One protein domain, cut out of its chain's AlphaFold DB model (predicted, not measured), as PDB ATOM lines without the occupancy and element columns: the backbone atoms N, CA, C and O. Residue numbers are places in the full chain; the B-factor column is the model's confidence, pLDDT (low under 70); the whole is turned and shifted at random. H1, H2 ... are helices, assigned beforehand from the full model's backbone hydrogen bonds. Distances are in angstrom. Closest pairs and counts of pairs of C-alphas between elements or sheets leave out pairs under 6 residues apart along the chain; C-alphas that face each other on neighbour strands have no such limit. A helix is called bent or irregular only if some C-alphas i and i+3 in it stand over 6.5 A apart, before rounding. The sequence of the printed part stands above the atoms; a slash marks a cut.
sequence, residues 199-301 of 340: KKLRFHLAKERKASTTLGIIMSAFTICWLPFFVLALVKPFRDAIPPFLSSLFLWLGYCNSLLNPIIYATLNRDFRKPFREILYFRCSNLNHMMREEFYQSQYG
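What this domain is: This is residues 199 to 301 of the 340 residues of the protein "5-hydroxytryptamine receptor 1" of Habropoda laboriosa (UniProt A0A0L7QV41). A long hairpin of two helices, bent H1 and kinked H2, runs on into a smaller hairpin, H3 and H4, that folds back beyond the far end of H2. Residues 199 to 209 of H1, residues 234 to 241 and residues 292 to 301 stick out from the rest. The printed part has 103 residues with four named helices, H1, H2, H3 and H4 in that order, and no named strand: all helix. It is extended, with a radius of gyration of the C-alphas of 20.2 A, and flat, spanning 65 by 39 by 16 A.

Where its parts are: H1, residues 199 to 235, was assigned as one helix by its hydrogen bonds but is bent: C-alphas 225 and 228 are 6.8 A apart. Arm H1a, residues 199 to 225, begins at C-alpha 199 (4.774, 1.677, 39.637) and is 39.0 A long; arm H1b is residues 228 to 235. H2, residues 244 to 268, is 35.1 A long, with a kink of 48 degrees near residue 260. H3 is residues 273 to 280. H4, residues 284 to 300, is 24.3 A long and ends at C-alpha 300 (-4.067, -17.702, 26.757).

How they stand to each other: H1a and H1b stand at a steep tilt of 49 degrees. H1a touches H2 with residues 214 to 225 alone, opposite ways at a shallow tilt of 20 degrees; the closest C-alphas, of Thr 214 and Leu 268, are 5.5 A apart. H1b and H2 form a hairpin; the closest C-alphas, of Phe 229 and Phe 250, are 5.6 A apart. H2 and H3 only just touch, only at the corner, with 3 pairs of C-alphas within 8 A; the closest, of Ala 266 and Arg 273, are 5.8 A apart. H3 and H4 form a hairpin at a shallow tilt of 27 degrees; the closest C-alphas, of Pro 275 and Leu 287, are 5.8 A apart. H2 and H4 are apart. Every O i to N i+4 pair is within hydrogen-bond range in H1a, H1b, H3 and H4; in H2 17 of 21 are.

The domain as a whole: The C-alphas farthest apart, of Asp 240 and Tyr 300, are 65.5 A apart. The printed part has no cut and no long link. The mean pLDDT of the printed part is 74.6, and 33 residues are under 70, among them 199 to 211 and 266 to 276.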
ATOM      1  N   LYS A 199       4.390   1.949  41.038       52.88
ATOM      2  CA  LYS A 199       4.774   1.677  39.637       52.88
ATOM      3  C   LYS A 199       3.573   1.283  38.769       52.88
ATOM      4  O   LYS A 199       3.448   1.769  37.648       52.88
ATOM      5  N   LYS A 200       2.656   0.465  39.300       54.56
ATOM      6  CA  LYS A 200       1.441   0.024  38.591       54.56
ATOM      7  C   LYS A 200       0.461   1.179  38.356       54.56
ATOM      8  O   LYS A 200      -0.056   1.327  37.251       54.56
ATOM      9  N   LEU A 201       0.274   2.046  39.355       55.66
ATOM     10  CA  LEU A 201      -0.545   3.255  39.226       55.66
ATOM     11  C   LEU A 201       0.079   4.259  38.240       55.66
ATOM     12  O   LEU A 201      -0.617   4.788  37.378       55.66
ATOM     13  N   ARG A 202       1.403   4.465  38.298       57.34
ATOM     14  CA  ARG A 202       2.143   5.310  37.343       57.34
ATOM     15  C   ARG A 202       2.051   4.778  35.914       57.34
ATOM     16  O   ARG A 202       1.919   5.574  34.993       57.34
ATOM     17  N   PHE A 203       2.076   3.458  35.724       59.06
ATOM     18  CA  PHE A 203       1.905   2.825  34.416       59.06
ATOM     19  C   PHE A 203       0.489   3.021  33.861       59.06
ATOM     20  O   PHE A 203       0.339   3.376  32.695       59.06
ATOM     21  N   HIS A 204      -0.544   2.863  34.695       55.69
ATOM     22  CA  HIS A 204      -1.927   3.154  34.310       55.69
ATOM     23  C   HIS A 204      -2.122   4.631  33.943       55.69
ATOM     24  O   HIS A 204      -2.614   4.920  32.858       55.69
ATOM     25  N   LEU A 205      -1.636   5.560  34.771       56.16
ATOM     26  CA  LEU A 205      -1.701   7.001  34.493       56.16
ATOM     27  C   LEU A 205      -0.885   7.395  33.249       56.16
ATOM     28  O   LEU A 205      -1.286   8.271  32.484       56.16
ATOM     29  N   ALA A 206       0.253   6.739  33.000       58.00
ATOM     30  CA  ALA A 206       1.041   6.934  31.783       58.00
ATOM     31  C   ALA A 206       0.343   6.365  30.536       58.00
ATOM     32  O   ALA A 206       0.490   6.922  29.448       58.00
ATOM     33  N   LYS A 207      -0.420   5.274  30.676       58.94
ATOM     34  CA  LYS A 207      -1.250   4.703  29.607       58.94
ATOM     35  C   LYS A 207      -2.450   5.602  29.297       58.94
ATOM     36  O   LYS A 207      -2.720   5.847  28.126       58.94
ATOM     37  N   GLU A 208      -3.098   6.159  30.318       59.56
ATOM     38  CA  GLU A 208      -4.189   7.129  30.157       59.56
ATOM     39  C   GLU A 208      -3.720   8.415  29.466       59.56
ATOM     40  O   GLU A 208      -4.327   8.830  28.481       59.56
ATOM     41  N   ARG A 209      -2.585   8.998  29.884       60.28
ATOM     42  CA  ARG A 209      -2.024  10.188  29.215       60.28
ATOM     43  C   ARG A 209      -1.694   9.937  27.742       60.28
ATOM     44  O   ARG A 209      -1.936  10.809  26.914       60.28
ATOM     45  N   LYS A 210      -1.189   8.745  27.399       63.59
ATOM     46  CA  LYS A 210      -0.917   8.365  26.002       63.59
ATOM     47  C   LYS A 210      -2.193   8.305  25.163       63.59
ATOM     48  O   LYS A 210      -2.171   8.783  24.035       63.59
ATOM     49  N   ALA A 211      -3.292   7.780  25.707       69.62
ATOM     50  CA  ALA A 211      -4.574   7.730  25.002       69.62
ATOM     51  C   ALA A 211      -5.119   9.137  24.695       69.62
ATOM     52  O   ALA A 211      -5.583   9.393  23.585       69.62
ATOM     53  N   SER A 212      -4.996  10.076  25.638       75.06
ATOM     54  CA  SER A 212      -5.395  11.472  25.418       75.06
ATOM     55  C   SER A 212      -4.518  12.188  24.388       75.06
ATOM     56  O   SER A 212      -5.042  12.932  23.566       75.06
ATOM     57  N   THR A 213      -3.201  11.951  24.375       74.25
ATOM     58  CA  THR A 213      -2.305  12.497  23.336       74.25
ATOM     59  C   THR A 213      -2.683  11.982  21.951       74.25
ATOM     60  O   THR A 213      -2.785  12.756  21.008       74.25
ATOM     61  N   THR A 214      -2.939  10.681  21.851       76.19
ATOM     62  CA  THR A 214      -3.435   9.993  20.659       76.19
ATOM     63  C   THR A 214      -4.717  10.652  20.139       76.19
ATOM     64  O   THR A 214      -4.748  11.069  18.986       76.19
ATOM     65  N   LEU A 215      -5.727  10.860  20.993       80.81
ATOM     66  CA  LEU A 215      -6.962  11.568  20.630       80.81
ATOM     67  C   LEU A 215      -6.701  13.018  20.193       80.81
ATOM     68  O   LEU A 215      -7.267  13.472  19.200       80.81
ATOM     69  N   GLY A 216      -5.812  13.728  20.893       82.81
ATOM     70  CA  GLY A 216      -5.395  15.083  20.529       82.81
ATOM     71  C   GLY A 216      -4.761  15.154  19.138       82.81
ATOM     72  O   GLY A 216      -5.061  16.071  18.379       82.81
ATOM     73  N   ILE A 217      -3.960  14.153  18.764       82.31
ATOM     74  CA  ILE A 217      -3.360  14.050  17.429       82.31
ATOM     75  C   ILE A 217      -4.445  13.857  16.361       82.31
ATOM     76  O   ILE A 217      -4.423  14.598  15.379       82.31
ATOM     77  N   ILE A 218      -5.421  12.953  16.561       84.88
ATOM     78  CA  ILE A 218      -6.544  12.770  15.611       84.88
ATOM     79  C   ILE A 218      -7.256  14.095  15.378       84.88
ATOM     80  O   ILE A 218      -7.439  14.514  14.237       84.88
ATOM     81  N   MET A 219      -7.646  14.747  16.475       84.69
ATOM     82  CA  MET A 219      -8.412  15.981  16.420       84.69
ATOM     83  C   MET A 219      -7.618  17.066  15.694       84.69
ATOM     84  O   MET A 219      -8.150  17.702  14.794       84.69
ATOM     85  N   SER A 220      -6.324  17.214  16.001       84.12
ATOM     86  CA  SER A 220      -5.466  18.193  15.325       84.12
ATOM     87  C   SER A 220      -5.291  17.911  13.829       84.12
ATOM     88  O   SER A 220      -5.379  18.840  13.031       84.12
ATOM     89  N   ALA A 221      -5.111  16.651  13.419       83.94
ATOM     90  CA  ALA A 221      -4.956  16.281  12.012       83.94
ATOM     91  C   ALA A 221      -6.245  16.532  11.217       83.94
ATOM     92  O   ALA A 221      -6.204  17.111  10.131       83.94
ATOM     93  N   PHE A 222      -7.395  16.167  11.791       83.62
ATOM     94  CA  PHE A 222      -8.702  16.434  11.198       83.62
ATOM     95  C   PHE A 222      -8.950  17.940  11.052       83.62
ATOM     96  O   PHE A 222      -9.339  18.407   9.981       83.62
ATOM     97  N   THR A 223      -8.658  18.720  12.099       87.62
ATOM     98  CA  THR A 223      -8.783  20.178  12.060       87.62
ATOM     99  C   THR A 223      -7.857  20.792  11.015       87.62
ATOM    100  O   THR A 223      -8.325  21.607  10.236       87.62
ATOM    101  N   ILE A 224      -6.584  20.398  10.925       86.50
ATOM    102  CA  ILE A 224      -5.631  20.971   9.955       86.50
ATOM    103  C   ILE A 224      -6.039  20.679   8.504       86.50
ATOM    104  O   ILE A 224      -5.849  21.535   7.645       86.50
ATOM    105  N   CYS A 225      -6.627  19.516   8.216       83.88
ATOM    106  CA  CYS A 225      -7.103  19.207   6.864       83.88
ATOM    107  C   CYS A 225      -8.366  19.974   6.466       83.88
ATOM    108  O   CYS A 225      -8.543  20.292   5.292       83.88
ATOM    109  N   TRP A 226      -9.234  20.295   7.425       84.69
ATOM    110  CA  TRP A 226     -10.495  20.990   7.163       84.69
ATOM    111  C   TRP A 226     -10.422  22.511   7.310       84.69
ATOM    112  O   TRP A 226     -11.149  23.237   6.632       84.69
ATOM    113  N   LEU A 227      -9.539  23.011   8.174       87.06
ATOM    114  CA  LEU A 227      -9.373  24.437   8.456       87.06
ATOM    115  C   LEU A 227      -9.155  25.283   7.184       87.06
ATOM    116  O   LEU A 227      -9.805  26.318   7.072       87.06
ATOM    117  N   PRO A 228      -8.341  24.870   6.192       84.62
ATOM    118  CA  PRO A 228      -8.118  25.656   4.981       84.62
ATOM    119  C   PRO A 228      -9.391  25.832   4.146       84.62
ATOM    120  O   PRO A 228      -9.636  26.912   3.613       84.62
ATOM    121  N   PHE A 229     -10.241  24.802   4.089       82.44
ATOM    122  CA  PHE A 229     -11.533  24.870   3.409       82.44
ATOM    123  C   PHE A 229     -12.503  25.811   4.136       82.44
ATOM    124  O   PHE A 229     -13.153  26.640   3.497       82.44
ATOM    125  N   PHE A 230     -12.558  25.745   5.470       84.56
ATOM    126  CA  PHE A 230     -13.382  26.659   6.266       84.56
ATOM    127  C   PHE A 230     -12.926  28.114   6.136       84.56
ATOM    128  O   PHE A 230     -13.757  29.002   5.958       84.56
ATOM    129  N   VAL A 231     -11.616  28.369   6.157       86.56
ATOM    130  CA  VAL A 231     -11.057  29.712   5.947       86.56
ATOM    131  C   VAL A 231     -11.388  30.226   4.544       86.56
ATOM    132  O   VAL A 231     -11.808  31.371   4.404       86.56
ATOM    133  N   LEU A 232     -11.284  29.384   3.508       83.25
ATOM    134  CA  LEU A 232     -11.679  29.753   2.145       83.25
ATOM    135  C   LEU A 232     -13.163  30.135   2.070       83.25
ATOM    136  O   LEU A 232     -13.505  31.151   1.469       83.25
ATOM    137  N   ALA A 233     -14.036  29.345   2.699       83.75
ATOM    138  CA  ALA A 233     -15.473  29.598   2.732       83.75
ATOM    139  C   ALA A 233     -15.817  30.925   3.431       83.75
ATOM    140  O   ALA A 233     -16.724  31.625   2.989       83.75
ATOM    141  N   LEU A 234     -15.062  31.295   4.472       87.88
ATOM    142  CA  LEU A 234     -15.218  32.565   5.186       87.88
ATOM    143  C   LEU A 234     -14.662  33.768   4.414       87.88
ATOM    144  O   LEU A 234     -15.203  34.858   4.543       87.88
ATOM    145  N   VAL A 235     -13.604  33.591   3.616       84.38
ATOM    146  CA  VAL A 235     -12.961  34.676   2.845       84.38
ATOM    147  C   VAL A 235     -13.646  34.922   1.497       84.38
ATOM    148  O   VAL A 235     -13.646  36.053   1.016       84.38
ATOM    149  N   LYS A 236     -14.269  33.896   0.907       80.88
ATOM    150  CA  LYS A 236     -15.012  33.972  -0.362       80.88
ATOM    151  C   LYS A 236     -16.004  35.149  -0.469       80.88
ATOM    152  O   LYS A 236     -16.017  35.764  -1.525       80.88
ATOM    153  N   PRO A 237     -16.793  35.510   0.562       82.19
ATOM    154  CA  PRO A 237     -17.681  36.676   0.488       82.19
ATOM    155  C   PRO A 237     -16.973  38.043   0.565       82.19
ATOM    156  O   PRO A 237     -17.605  39.050   0.274       82.19
ATOM    157  N   PHE A 238     -15.696  38.109   0.957       82.81
ATOM    158  CA  PHE A 238     -14.941  39.367   1.103       82.81
ATOM    159  C   PHE A 238     -13.918  39.606  -0.019       82.81
ATOM    160  O   PHE A 238     -13.287  40.661  -0.073       82.81
ATOM    161  N   ARG A 239     -13.694  38.614  -0.889       75.56
ATOM    162  CA  ARG A 239     -12.716  38.643  -1.984       75.56
ATOM    163  C   ARG A 239     -13.342  38.042  -3.236       75.56
ATOM    164  O   ARG A 239     -13.495  36.827  -3.319       75.56
ATOM    165  N   ASP A 240     -13.585  38.876  -4.239       68.56
ATOM    166  CA  ASP A 240     -14.202  38.444  -5.501       68.56
ATOM    167  C   ASP A 240     -13.268  37.599  -6.388       68.56
ATOM    168  O   ASP A 240     -13.725  36.822  -7.223       68.56
ATOM    169  N   ALA A 241     -11.949  37.700  -6.187       71.88
ATOM    170  CA  ALA A 241     -10.942  37.000  -6.982       71.88
ATOM    171  C   ALA A 241     -10.033  36.133  -6.099       71.88
ATOM    172  O   ALA A 241      -8.958  36.554  -5.666       71.88
ATOM    173  N   ILE A 242     -10.466  34.902  -5.829       78.19
ATOM    174  CA  ILE A 242      -9.603  33.870  -5.245       78.19
ATOM    175  C   ILE A 242      -8.941  33.093  -6.391       78.19
ATOM    176  O   ILE A 242      -9.654  32.591  -7.262       78.19
ATOM    177  N   PRO A 243      -7.601  32.954  -6.406       84.12
ATOM    178  CA  PRO A 243      -6.902  32.177  -7.419       84.12
ATOM    179  C   PRO A 243      -7.474  30.753  -7.527       84.12
ATOM    180  O   PRO A 243      -7.593  30.068  -6.503       84.12
ATOM    181  N   PRO A 244      -7.774  30.255  -8.740       80.38
ATOM    182  CA  PRO A 244      -8.362  28.927  -8.924       80.38
ATOM    183  C   PRO A 244      -7.462  27.811  -8.377       80.38
ATOM    184  O   PRO A 244      -7.962  26.851  -7.797       80.38
ATOM    185  N   PHE A 245      -6.138  27.988  -8.448       83.44
ATOM    186  CA  PHE A 245      -5.164  27.066  -7.863       83.44
ATOM    187  C   PHE A 245      -5.339  26.882  -6.345       83.44
ATOM    188  O   PHE A 245      -5.259  25.756  -5.864       83.44
ATOM    189  N   LEU A 246      -5.632  27.951  -5.589       83.38
ATOM    190  CA  LEU A 246      -5.835  27.859  -4.135       83.38
ATOM    191  C   LEU A 246      -7.117  27.093  -3.796       83.38
ATOM    192  O   LEU A 246      -7.116  26.256  -2.896       83.38
ATOM    193  N   SER A 247      -8.188  27.330  -4.554       80.75
ATOM    194  CA  SER A 247      -9.446  26.590  -4.406       80.75
ATOM    195  C   SER A 247      -9.258  25.099  -4.693       80.75
ATOM    196  O   SER A 247      -9.729  24.264  -3.923       80.75
ATOM    197  N   SER A 248      -8.522  24.755  -5.755       85.00
ATOM    198  CA  SER A 248      -8.163  23.367  -6.052       85.00
ATOM    199  C   SER A 248      -7.319  22.761  -4.932       85.00
ATOM    200  O   SER A 248      -7.660  21.691  -4.440       85.00
ATOM    201  N   LEU A 249      -6.265  23.444  -4.477       85.88
ATOM    202  CA  LEU A 249      -5.379  22.955  -3.419       85.88
ATOM    203  C   LEU A 249      -6.149  22.617  -2.129       85.88
ATOM    204  O   LEU A 249      -5.947  21.553  -1.549       85.88
ATOM    205  N   PHE A 250      -7.068  23.485  -1.697       84.62
ATOM    206  CA  PHE A 250      -7.865  23.250  -0.489       84.62
ATOM    207  C   PHE A 250      -8.901  22.136  -0.655       84.62
ATOM    208  O   PHE A 250      -9.150  21.392   0.293       84.62
ATOM    209  N   LEU A 251      -9.454  21.962  -1.856       83.19
ATOM    210  CA  LEU A 251     -10.325  20.830  -2.168       83.19
ATOM    211  C   LEU A 251      -9.552  19.500  -2.116       83.19
ATOM    212  O   LEU A 251     -10.020  18.531  -1.519       83.19
ATOM    213  N   TRP A 252      -8.332  19.478  -2.663       87.50
ATOM    214  CA  TRP A 252      -7.424  18.334  -2.576       87.50
ATOM    215  C   TRP A 252      -7.038  18.006  -1.128       87.50
ATOM    216  O   TRP A 252      -7.066  16.834  -0.754       87.50
ATOM    217  N   LEU A 253      -6.782  19.012  -0.280       84.25
ATOM    218  CA  LEU A 253      -6.572  18.798   1.161       84.25
ATOM    219  C   LEU A 253      -7.787  18.157   1.848       84.25
ATOM    220  O   LEU A 253      -7.616  17.303   2.720       84.25
ATOM    221  N   GLY A 254      -9.002  18.528   1.437       83.00
ATOM    222  CA  GLY A 254     -10.235  17.890   1.898       83.00
ATOM    223  C   GLY A 254     -10.298  16.406   1.523       83.00
ATOM    224  O   GLY A 254     -10.652  15.576   2.360       83.00
ATOM    225  N   TYR A 255      -9.878  16.038   0.310       84.50
ATOM    226  CA  TYR A 255      -9.791  14.633  -0.106       84.50
ATOM    227  C   TYR A 255      -8.695  13.853   0.632       84.50
ATOM    228  O   TYR A 255      -8.880  12.672   0.942       84.50
ATOM    229  N   CYS A 256      -7.588  14.504   1.003       84.25
ATOM    230  CA  CYS A 256      -6.547  13.895   1.832       84.25
ATOM    231  C   CYS A 256      -7.053  13.465   3.221       84.25
ATOM    232  O   CYS A 256      -6.451  12.577   3.821       84.25
ATOM    233  N   ASN A 257      -8.177  14.002   3.714       84.06
ATOM    234  CA  ASN A 257      -8.819  13.544   4.953       84.06
ATOM    235  C   ASN A 257      -9.167  12.043   4.906       84.06
ATOM    236  O   ASN A 257      -8.987  11.316   5.881       84.06
ATOM    237  N   SER A 258      -9.585  11.543   3.742       81.69
ATOM    238  CA  SER A 258      -9.881  10.120   3.551       81.69
ATOM    239  C   SER A 258      -8.619   9.254   3.566       81.69
ATOM    240  O   SER A 258      -8.644   8.149   4.108       81.69
ATOM    241  N   LEU A 259      -7.506   9.769   3.027       80.69
ATOM    242  CA  LEU A 259      -6.188   9.117   3.049       80.69
ATOM    243  C   LEU A 259      -5.560   9.138   4.451       80.69
ATOM    244  O   LEU A 259      -4.825   8.225   4.828       80.69
ATOM    245  N   LEU A 260      -5.873  10.164   5.240       80.69
ATOM    246  CA  LEU A 260      -5.419  10.280   6.615       80.69
ATOM    247  C   LEU A 260      -6.057   9.246   7.531       80.69
ATOM    248  O   LEU A 260      -5.410   8.861   8.494       80.69
ATOM    249  N   ASN A 261      -7.256   8.740   7.236       78.12
ATOM    250  CA  ASN A 261      -7.909   7.739   8.081       78.12
ATOM    251  C   ASN A 261      -6.999   6.509   8.337       78.12
ATOM    252  O   ASN A 261      -6.658   6.275   9.497       78.12
ATOM    253  N   PRO A 262      -6.483   5.780   7.320       77.12
ATOM    254  CA  PRO A 262      -5.494   4.713   7.525       77.12
ATOM    255  C   PRO A 262      -4.236   5.141   8.296       77.12
ATOM    256  O   PRO A 262      -3.746   4.396   9.142       77.12
ATOM    257  N   ILE A 263      -3.718   6.344   8.030       76.75
ATOM    258  CA  ILE A 263      -2.485   6.867   8.640       76.75
ATOM    259  C   ILE A 263      -2.701   7.183  10.123       76.75
ATOM    260  O   ILE A 263      -1.856   6.865  10.961       76.75
ATOM    261  N   ILE A 264      -3.841   7.771  10.469       78.19
ATOM    262  CA  ILE A 264      -4.263   8.053  11.839       78.19
ATOM    263  C   ILE A 264      -4.346   6.724  12.595       78.19
ATOM    264  O   ILE A 264      -3.679   6.569  13.616       78.19
ATOM    265  N   TYR A 265      -5.047   5.717  12.066       74.12
ATOM    266  CA  TYR A 265      -5.145   4.413  12.731       74.12
ATOM    267  C   TYR A 265      -3.783   3.707  12.883       74.12
ATOM    268  O   TYR A 265      -3.511   3.119  13.933       74.12
ATOM    269  N   ALA A 266      -2.896   3.823  11.890       69.44
ATOM    270  CA  ALA A 266      -1.555   3.240  11.916       69.44
ATOM    271  C   ALA A 266      -0.585   3.938  12.887       69.44
ATOM    272  O   ALA A 266       0.288   3.300  13.482       69.44
ATOM    273  N   THR A 267      -0.703   5.256  13.049       66.81
ATOM    274  CA  THR A 267       0.218   6.054  13.874       66.81
ATOM    275  C   THR A 267      -0.175   6.079  15.349       66.81
ATOM    276  O   THR A 267       0.719   6.114  16.208       66.81
ATOM    277  N   LEU A 268      -1.482   6.019  15.634       64.00
ATOM    278  CA  LEU A 268      -2.057   6.118  16.974       64.00
ATOM    279  C   LEU A 268      -1.856   4.881  17.846       64.00
ATOM    280  O   LEU A 268      -1.711   5.008  19.063       64.00
ATOM    281  N   ASN A 269      -1.830   3.699  17.241       63.97
ATOM    282  CA  ASN A 269      -1.536   2.468  17.951       63.97
ATOM    283  C   ASN A 269      -0.069   2.102  17.714       63.97
ATOM    284  O   ASN A 269       0.311   1.675  16.627       63.97
ATOM    285  N   ARG A 270       0.777   2.245  18.746       63.53
ATOM    286  CA  ARG A 270       2.185   1.797  18.676       63.53
ATOM    287  C   ARG A 270       2.294   0.314  18.320       63.53
ATOM    288  O   ARG A 270       3.249  -0.054  17.642       63.53
ATOM    289  N   ASP A 271       1.297  -0.470  18.715       62.53
ATOM    290  CA  ASP A 271       1.203  -1.902  18.439       62.53
ATOM    291  C   ASP A 271       0.845  -2.175  16.963       62.53
ATOM    292  O   ASP A 271       1.360  -3.112  16.365       62.53
ATOM    293  N   PHE A 272       0.115  -1.268  16.295       62.59
ATOM    294  CA  PHE A 272      -0.235  -1.395  14.871       62.59
ATOM    295  C   PHE A 272       0.872  -0.968  13.896       62.59
ATOM    296  O   PHE A 272       0.772  -1.231  12.699       62.59
ATOM    297  N   ARG A 273       1.962  -0.347  14.365       68.44
ATOM    298  CA  ARG A 273       3.051   0.102  13.474       68.44
ATOM    299  C   ARG A 273       3.783  -1.056  12.804       68.44
ATOM    300  O   ARG A 273       4.200  -0.928  11.658       68.44
ATOM    301  N   LYS A 274       3.949  -2.175  13.516       67.38
ATOM    302  CA  LYS A 274       4.592  -3.378  12.975       67.38
ATOM    303  C   LYS A 274       3.738  -4.034  11.878       67.38
ATOM    304  O   LYS A 274       4.263  -4.189  10.778       67.38
ATOM    305  N   PRO A 275       2.440  -4.333  12.095       67.75
ATOM    306  CA  PRO A 275       1.598  -4.866  11.031       67.75
ATOM    307  C   PRO A 275       1.419  -3.880   9.867       67.75
ATOM    308  O   PRO A 275       1.468  -4.293   8.713       67.75
ATOM    309  N   PHE A 276       1.323  -2.572  10.121       69.88
ATOM    310  CA  PHE A 276       1.248  -1.578   9.044       69.88
ATOM    311  C   PHE A 276       2.514  -1.544   8.174       69.88
ATOM    312  O   PHE A 276       2.433  -1.391   6.958       69.88
ATOM    313  N   ARG A 277       3.693  -1.745   8.779       71.62
ATOM    314  CA  ARG A 277       4.959  -1.876   8.052       71.62
ATOM    315  C   ARG A 277       4.975  -3.129   7.173       71.62
ATOM    316  O   ARG A 277       5.363  -3.032   6.016       71.62
ATOM    317  N   GLU A 278       4.519  -4.272   7.679       73.69
ATOM    318  CA  GLU A 278       4.422  -5.507   6.881       73.69
ATOM    319  C   GLU A 278       3.414  -5.380   5.725       73.69
ATOM    320  O   GLU A 278       3.685  -5.875   4.631       73.69
ATOM    321  N   ILE A 279       2.304  -4.657   5.927       76.62
ATOM    322  CA  ILE A 279       1.349  -4.319   4.858       76.62
ATOM    323  C   ILE A 279       2.020  -3.442   3.788       76.62
ATOM    324  O   ILE A 279       1.885  -3.728   2.602       76.62
ATOM    325  N   LEU A 280       2.791  -2.422   4.183       76.31
ATOM    326  CA  LEU A 280       3.524  -1.556   3.246       76.31
ATOM    327  C   LEU A 280       4.621  -2.295   2.459       76.31
ATOM    328  O   LEU A 280       4.905  -1.920   1.326       76.31
ATOM    329  N   TYR A 281       5.215  -3.349   3.028       80.81
ATOM    330  CA  TYR A 281       6.164  -4.226   2.326       80.81
ATOM    331  C   TYR A 281       5.488  -5.400   1.592       80.81
ATOM    332  O   TYR A 281       6.192  -6.284   1.109       80.81
ATOM    333  N   PHE A 282       4.149  -5.437   1.508       74.38
ATOM    334  CA  PHE A 282       3.366  -6.519   0.886       74.38
ATOM    335  C   PHE A 282       3.642  -7.930   1.455       74.38
ATOM    336  O   PHE A 282       3.384  -8.945   0.808       74.38
ATOM    337  N   ARG A 283       4.129  -8.040   2.698       75.19
ATOM    338  CA  ARG A 283       4.445  -9.324   3.353       75.19
ATOM    339  C   ARG A 283       3.251  -9.849   4.155       75.19
ATOM    340  O   ARG A 283       3.297 -10.004   5.374       75.19
ATOM    341  N   CYS A 284       2.171 -10.183   3.451       68.00
ATOM    342  CA  CYS A 284       0.896 -10.611   4.046       68.00
ATOM    343  C   CYS A 284       0.972 -11.924   4.857       68.00
ATOM    344  O   CYS A 284       0.117 -12.170   5.708       68.00
ATOM    345  N   SER A 285       1.989 -12.766   4.628       67.94
ATOM    346  CA  SER A 285       2.152 -14.041   5.350       67.94
ATOM    347  C   SER A 285       2.606 -13.841   6.807       67.94
ATOM    348  O   SER A 285       2.025 -14.412   7.729       67.94
ATOM    349  N   ASN A 286       3.562 -12.932   7.042       66.62
ATOM    350  CA  ASN A 286       4.040 -12.590   8.391       66.62
ATOM    351  C   ASN A 286       2.978 -11.846   9.209       66.62
ATOM    352  O   ASN A 286       2.887 -12.017  10.425       66.62
ATOM    353  N   LEU A 287       2.144 -11.052   8.532       72.62
ATOM    354  CA  LEU A 287       1.026 -10.340   9.144       72.62
ATOM    355  C   LEU A 287       0.007 -11.305   9.767       72.62
ATOM    356  O   LEU A 287      -0.394 -11.128  10.916       72.62
ATOM    357  N   ASN A 288      -0.383 -12.342   9.017       71.19
ATOM    358  CA  ASN A 288      -1.327 -13.358   9.482       71.19
ATOM    359  C   ASN A 288      -0.788 -14.133  10.690       71.19
ATOM    360  O   ASN A 288      -1.548 -14.428  11.612       71.19
ATOM    361  N   HIS A 289       0.514 -14.429  10.707       72.69
ATOM    362  CA  HIS A 289       1.153 -15.078  11.848       72.69
ATOM    363  C   HIS A 289       1.169 -14.165  13.081       72.69
ATOM    364  O   HIS A 289       0.766 -14.580  14.162       72.69
ATOM    365  N   MET A 290       1.556 -12.895  12.924       72.31
ATOM    366  CA  MET A 290       1.597 -11.935  14.032       72.31
ATOM    367  C   MET A 290       0.222 -11.653  14.643       72.31
ATOM    368  O   MET A 290       0.093 -11.661  15.864       72.31
ATOM    369  N   MET A 291      -0.814 -11.441  13.825       71.31
ATOM    370  CA  MET A 291      -2.169 -11.227  14.351       71.31
ATOM    371  C   MET A 291      -2.702 -12.470  15.076       71.31
ATOM    372  O   MET A 291      -3.442 -12.347  16.052       71.31
ATOM    373  N   ARG A 292      -2.311 -13.672  14.629       74.81
ATOM    374  CA  ARG A 292      -2.669 -14.937  15.283       74.81
ATOM    375  C   ARG A 292      -1.962 -15.110  16.628       74.81
ATOM    376  O   ARG A 292      -2.614 -15.522  17.582       74.81
ATOM    377  N   GLU A 293      -0.680 -14.771  16.711       71.25
ATOM    378  CA  GLU A 293       0.121 -14.788  17.945       71.25
ATOM    379  C   GLU A 293      -0.399 -13.785  18.984       71.25
ATOM    380  O   GLU A 293      -0.609 -14.152  20.138       71.25
ATOM    381  N   GLU A 294      -0.700 -12.541  18.583       71.12
ATOM    382  CA  GLU A 294      -1.308 -11.544  19.480       71.12
ATOM    383  C   GLU A 294      -2.682 -12.001  19.989       71.12
ATOM    384  O   GLU A 294      -2.993 -11.844  21.173       71.12
ATOM    385  N   PHE A 295      -3.500 -12.620  19.126       68.75
ATOM    386  CA  PHE A 295      -4.781 -13.196  19.532       68.75
ATOM    387  C   PHE A 295      -4.586 -14.346  20.533       68.75
ATOM    388  O   PHE A 295      -5.239 -14.360  21.578       68.75
ATOM    389  N   TYR A 296      -3.638 -15.252  20.274       65.06
ATOM    390  CA  TYR A 296      -3.287 -16.349  21.179       65.06
ATOM    391  C   TYR A 296      -2.796 -15.845  22.537       65.06
ATOM    392  O   TYR A 296      -3.322 -16.265  23.565       65.06
ATOM    393  N   GLN A 297      -1.864 -14.895  22.569       73.38
ATOM    394  CA  GLN A 297      -1.376 -14.296  23.814       73.38
ATOM    395  C   GLN A 297      -2.481 -13.550  24.564       73.38
ATOM    396  O   GLN A 297      -2.544 -13.613  25.790       73.38
ATOM    397  N   SER A 298      -3.403 -12.886  23.862       70.12
ATOM    398  CA  SER A 298      -4.542 -12.221  24.509       70.12
ATOM    399  C   SER A 298      -5.525 -13.212  25.145       70.12
ATOM    400  O   SER A 298      -6.157 -12.897  26.156       70.12
ATOM    401  N   GLN A 299      -5.651 -14.407  24.561       64.88
ATOM    402  CA  GLN A 299      -6.618 -15.418  24.969       64.88
ATOM    403  C   GLN A 299      -6.045 -16.403  26.002       64.88
ATOM    404  O   GLN A 299      -6.791 -16.882  26.859       64.88
ATOM    405  N   TYR A 300      -4.739 -16.679  25.949       67.25
ATOM    406  CA  TYR A 300      -4.067 -17.702  26.757       67.25
ATOM    407  C   TYR A 300      -2.936 -17.163  27.654       67.25
ATOM    408  O   TYR A 300      -2.573 -17.839  28.614       67.25
ATOM    409  N   GLY A 301      -2.456 -15.933  27.429       55.91
ATOM    410  CA  GLY A 301      -1.318 -15.342  28.145       55.91
ATOM    411  C   GLY A 301       0.029 -15.934  27.720       55.91
ATOM    412  O   GLY A 301       0.071 -16.963  27.048       55.91
TER     413      GLY A 301